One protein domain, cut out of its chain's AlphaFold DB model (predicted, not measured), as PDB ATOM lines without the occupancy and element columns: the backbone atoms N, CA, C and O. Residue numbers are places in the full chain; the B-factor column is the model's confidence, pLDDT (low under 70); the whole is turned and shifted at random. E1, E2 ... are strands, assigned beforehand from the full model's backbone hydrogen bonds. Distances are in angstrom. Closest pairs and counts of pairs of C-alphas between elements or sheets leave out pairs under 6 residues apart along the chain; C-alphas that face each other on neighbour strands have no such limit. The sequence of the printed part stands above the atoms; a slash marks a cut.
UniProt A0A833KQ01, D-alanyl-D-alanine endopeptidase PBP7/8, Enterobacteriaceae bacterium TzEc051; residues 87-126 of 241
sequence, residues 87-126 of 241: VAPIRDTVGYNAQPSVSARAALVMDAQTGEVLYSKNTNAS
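Overview. This is residues 87 to 126 of the 241 residues of the protein "D-alanyl-D-alanine endopeptidase PBP7/8" of Enterobacteriaceae bacterium TzEc051 (UniProt A0A833KQ01). What does the model show? It has little regular structure: one small hairpin of two strands, E1 then E2, with a long loop, residues 87 to 106, swinging round it and a short tail after E2. What is its make-up? The printed part has 40 residues, no named helix and an antiparallel sheet, E1 - E2; the class is all strand, with 9 residues in named elements. How large is it? It is compact, with a radius of gyration of the C-alphas of 10.1 A and spans of 27 by 26 by 15 A.

Arrangement. How do the strands pair? E1, residues 107 to 110, and E2, residues 117 to 121, form a hairpin, antiparallel at 173 degrees. Which atoms show it? The C-alphas of Met 110 and Val 117 face each other at 4.4 A. N 109 and O 119, 2.8 A apart, and N 107 and O 121, 2.9 A apart, are within hydrogen-bond range.

Along the chain. Where does E1 begin? C-alpha 107 is at (59.227, 61.507, 272.698), and E1 is 10.1 A long from first to last C-alpha. Where does E2 end? C-alpha 121 is at (59.581, 57.118, 270.373), and E2 is 10.8 A long.

Size, cuts and confidence. How far does it reach? The two C-alphas farthest apart, of Val 87 and Ser 103, are 27.6 A apart. Is anything cut or uncertain? The printed part has no cut, and the link from E1 to E2 is short; residues 87 to 97 have pLDDT under 70.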
ATOM      1  N   VAL A  87      77.396  57.234 278.809       49.78
ATOM      2  CA  VAL A  87      76.613  57.306 277.582       49.78
ATOM      3  C   VAL A  87      75.595  56.190 277.714       49.78
ATOM      4  O   VAL A  87      75.879  55.031 277.414       49.78
ATOM      5  N   ALA A  88      74.438  56.511 278.283       53.91
ATOM      6  CA  ALA A  88      73.322  55.599 278.275       53.91
ATOM      7  C   ALA A  88      72.866  55.504 276.817       53.91
ATOM      8  O   ALA A  88      72.447  56.513 276.243       53.91
ATOM      9  N   PRO A  89      73.012  54.339 276.163       56.41
ATOM     10  CA  PRO A  89      72.495  54.197 274.819       56.41
ATOM     11  C   PRO A  89      70.987  54.434 274.881       56.41
ATOM     12  O   PRO A  89      70.304  53.802 275.690       56.41
ATOM     13  N   ILE A  90      70.469  55.325 274.032       57.00
ATOM     14  CA  ILE A  90      69.025  55.446 273.836       57.00
ATOM     15  C   ILE A  90      68.586  54.148 273.169       57.00
ATOM     16  O   ILE A  90      68.771  53.950 271.969       57.00
ATOM     17  N   ARG A  91      68.118  53.203 273.985       59.62
ATOM     18  CA  ARG A  91      67.616  51.920 273.513       59.62
ATOM     19  C   ARG A  91      66.149  52.066 273.200       59.62
ATOM     20  O   ARG A  91      65.408  52.662 273.973       59.62
ATOM     21  N   ASP A  92      65.765  51.502 272.067       58.44
ATOM     22  CA  ASP A  92      64.377  51.471 271.670       58.44
ATOM     23  C   ASP A  92      63.585  50.617 272.666       58.44
ATOM     24  O   ASP A  92      63.869  49.433 272.872       58.44
ATOM     25  N   THR A  93      62.623  51.241 273.331       63.81
ATOM     26  CA  THR A  93      61.835  50.629 274.399       63.81
ATOM     27  C   THR A  93      60.668  49.777 273.877       63.81
ATOM     28  O   THR A  93      59.789  49.403 274.652       63.81
ATOM     29  N   VAL A  94      60.662  49.395 272.591       58.28
ATOM     30  CA  VAL A  94      59.622  48.535 271.970       58.28
ATOM     31  C   VAL A  94      59.385  47.225 272.735       58.28
ATOM     32  O   VAL A  94      58.308  46.646 272.641       58.28
ATOM     33  N   GLY A  95      60.374  46.745 273.498       54.69
ATOM     34  CA  GLY A  95      60.281  45.517 274.297       54.69
ATOM     35  C   GLY A  95      59.570  45.649 275.651       54.69
ATOM     36  O   GLY A  95      59.361  44.636 276.319       54.69
ATOM     37  N   TYR A  96      59.200  46.856 276.092       64.00
ATOM     38  CA  TYR A  96      58.467  47.035 277.346       64.00
ATOM     39  C   TYR A  96      56.970  46.785 277.105       64.00
ATOM     40  O   TYR A  96      56.256  47.627 276.562       64.00
ATOM     41  N   ASN A  97      56.483  45.616 277.532       57.78
ATOM     42  CA  ASN A  97      55.087  45.171 277.409       57.78
ATOM     43  C   ASN A  97      54.119  45.961 278.322       57.78
ATOM     44  O   ASN A  97      53.461  45.353 279.155       57.78
ATOM     45  N   ALA A  98      54.077  47.298 278.240       72.50
ATOM     46  CA  ALA A  98      53.078  48.180 278.879       72.50
ATOM     47  C   ALA A  98      53.330  49.687 278.621       72.50
ATOM     48  O   ALA A  98      52.954  50.522 279.444       72.50
ATOM     49  N   GLN A  99      54.005  50.088 277.538       74.88
ATOM     50  CA  GLN A  99      54.298  51.515 277.354       74.88
ATOM     51  C   GLN A  99      53.038  52.343 277.046       74.88
ATOM     52  O   GLN A  99      52.189  51.897 276.269       74.88
ATOM     53  N   PRO A 100      52.907  53.563 277.605       82.06
ATOM     54  CA  PRO A 100      51.777  54.428 277.303       82.06
ATOM     55  C   PRO A 100      51.771  54.812 275.819       82.06
ATOM     56  O   PRO A 100      52.808  55.112 275.220       82.06
ATOM     57  N   SER A 101      50.580  54.843 275.223       85.06
ATOM     58  CA  SER A 101      50.406  55.412 273.889       85.06
ATOM     59  C   SER A 101      50.529  56.934 273.966       85.06
ATOM     60  O   SER A 101      49.821  57.582 274.736       85.06
ATOM     61  N   VAL A 102      51.429  57.510 273.167       88.50
ATOM     62  CA  VAL A 102      51.681  58.957 273.110       88.50
ATOM     63  C   VAL A 102      51.401  59.455 271.693       88.50
ATOM     64  O   VAL A 102      51.920  58.903 270.720       88.50
ATOM     65  N   SER A 103      50.610  60.522 271.559       91.56
ATOM     66  CA  SER A 103      50.227  61.124 270.267       91.56
ATOM     67  C   SER A 103      51.311  62.013 269.635       91.56
ATOM     68  O   SER A 103      51.143  62.499 268.519       91.56
ATOM     69  N   ALA A 104      52.448  62.202 270.307       90.50
ATOM     70  CA  ALA A 104      53.580  62.984 269.813       90.50
ATOM     71  C   ALA A 104      54.317  62.294 268.649       90.50
ATOM     72  O   ALA A 104      54.367  61.063 268.565       90.50
ATOM     73  N   ARG A 105      54.935  63.089 267.763       89.50
ATOM     74  CA  ARG A 105      55.768  62.590 266.649       89.50
ATOM     75  C   ARG A 105      57.050  61.911 267.138       89.50
ATOM     76  O   ARG A 105      57.436  60.892 266.568       89.50
ATOM     77  N   ALA A 106      57.658  62.467 268.183       90.88
ATOM     78  CA  ALA A 106      58.813  61.932 268.894       90.88
ATOM     79  C   ALA A 106      58.660  62.213 270.399       90.88
ATOM     80  O   ALA A 106      57.995  63.182 270.770       90.88
ATOM     81  N   ALA A 107      59.227  61.355 271.246       90.56
ATOM     82  CA  ALA A 107      59.227  61.507 272.698       90.56
ATOM     83  C   ALA A 107      60.371  60.703 273.331       90.56
ATOM     84  O   ALA A 107      60.670  59.592 272.892       90.56
ATOM     85  N   LEU A 108      60.964  61.252 274.387       90.00
ATOM     86  CA  LEU A 108      61.984  60.613 275.210       90.00
ATOM     87  C   LEU A 108      61.641  60.869 276.680       90.00
ATOM     88  O   LEU A 108      61.344  62.000 277.061       90.00
ATOM     89  N   VAL A 109      61.677  59.825 277.504       90.94
ATOM     90  CA  VAL A 109      61.655  59.942 278.964       90.94
ATOM     91  C   VAL A 109      62.913  59.278 279.481       90.94
ATOM     92  O   VAL A 109      63.173  58.111 279.185       90.94
ATOM     93  N   MET A 110      63.692  60.034 280.244       89.38
ATOM     94  CA  MET A 110      64.976  59.606 280.769       89.38
ATOM     95  C   MET A 110      65.076  59.973 282.245       89.38
ATOM     96  O   MET A 110      64.665  61.062 282.649       89.38
ATOM     97  N   ASP A 111      65.650  59.076 283.037       89.06
ATOM     98  CA  ASP A 111      66.087  59.394 284.385       89.06
ATOM     99  C   ASP A 111      67.331  60.295 284.326       89.06
ATOM    100  O   ASP A 111      68.388  59.904 283.830       89.06
ATOM    101  N   ALA A 112      67.204  61.523 284.828       88.50
ATOM    102  CA  ALA A 112      68.245  62.539 284.701       88.50
ATOM    103  C   ALA A 112      69.525  62.227 285.502       88.50
ATOM    104  O   ALA A 112      70.583  62.759 285.173       88.50
ATOM    105  N   GLN A 113      69.453  61.393 286.548       89.69
ATOM    106  CA  GLN A 113      70.613  61.062 287.388       89.69
ATOM    107  C   GLN A 113      71.425  59.906 286.801       89.69
ATOM    108  O   GLN A 113      72.655  59.907 286.833       89.69
ATOM    109  N   THR A 114      70.734  58.897 286.283       89.12
ATOM    110  CA  THR A 114      71.320  57.629 285.835       89.12
ATOM    111  C   THR A 114      71.475  57.538 284.320       89.12
ATOM    112  O   THR A 114      72.185  56.641 283.843       89.12
ATOM    113  N   GLY A 115      70.800  58.418 283.577       83.50
ATOM    114  CA  GLY A 115      70.687  58.397 282.122       83.50
ATOM    115  C   GLY A 115      69.797  57.275 281.583       83.50
ATOM    116  O   GLY A 115      69.753  57.068 280.375       83.50
ATOM    117  N   GLU A 116      69.123  56.500 282.438       86.06
ATOM    118  CA  GLU A 116      68.291  55.385 281.987       86.06
ATOM    119  C   GLU A 116      67.112  55.884 281.145       86.06
ATOM    120  O   GLU A 116      66.327  56.723 281.585       86.06
ATOM    121  N   VAL A 117      66.978  55.360 279.926       86.50
ATOM    122  CA  VAL A 117      65.830  55.648 279.063       86.50
ATOM    123  C   VAL A 117      64.655  54.777 279.489       86.50
ATOM    124  O   VAL A 117      64.704  53.556 279.375       86.50
ATOM    125  N   LEU A 118      63.592  55.429 279.954       86.62
ATOM    126  CA  LEU A 118      62.360  54.802 280.437       86.62
ATOM    127  C   LEU A 118      61.310  54.676 279.322       86.62
ATOM    128  O   LEU A 118      60.466  53.779 279.343       86.62
ATOM    129  N   TYR A 119      61.355  55.580 278.342       87.56
ATOM    130  CA  TYR A 119      60.478  55.574 277.173       87.56
ATOM    131  C   TYR A 119      61.162  56.253 275.990       87.56
ATOM    132  O   TYR A 119      61.736  57.330 276.145       87.56
ATOM    133  N   SER A 120      61.039  55.674 274.799       87.56
ATOM    134  CA  SER A 120      61.526  56.266 273.557       87.56
ATOM    135  C   SER A 120      60.519  56.092 272.425       87.56
ATOM    136  O   SER A 120      59.979  55.010 272.218       87.56
ATOM    137  N   LYS A 121      60.327  57.143 271.630       86.31
ATOM    138  CA  LYS A 121      59.581  57.118 270.373       86.31
ATOM    139  C   LYS A 121      60.259  58.050 269.378       86.31
ATOM    140  O   LYS A 121      60.312  59.250 269.626       86.31
ATOM    141  N   ASN A 122      60.735  57.522 268.248       87.56
ATOM    142  CA  ASN A 122      61.355  58.298 267.161       87.56
ATOM    143  C   ASN A 122      62.400  59.328 267.640       87.56
ATOM    144  O   ASN A 122      62.468  60.437 267.116       87.56
ATOM    145  N   THR A 123      63.198  58.981 268.650       88.31
ATOM    146  CA  THR A 123      64.052  59.941 269.372       88.31
ATOM    147  C   THR A 123      65.123  60.571 268.497       88.31
ATOM    148  O   THR A 123      65.472  61.716 268.721       88.31
ATOM    149  N   ASN A 124      65.576  59.874 267.449       87.88
ATOM    150  CA  ASN A 124      66.589  60.360 266.507       87.88
ATOM    151  C   ASN A 124      66.014  61.181 265.336       87.88
ATOM    152  O   ASN A 124      66.765  61.617 264.463       87.88
ATOM    153  N   ALA A 125      64.693  61.369 265.261       90.56
ATOM    154  CA  ALA A 125      64.081  62.135 264.183       90.56
ATOM    155  C   ALA A 125      64.353  63.634 264.373       90.56
ATOM    156  O   ALA A 125      63.919  64.225 265.359       90.56
ATOM    157  N   SER A 126      65.031  64.255 263.406       95.00
ATOM    158  CA  SER A 126      65.228  65.707 263.394       95.00
ATOM    159  C   SER A 126      63.924  66.400 262.985       95.00
ATOM    160  O   SER A 126      63.376  66.146 261.907       95.00
TER     161      SER A 126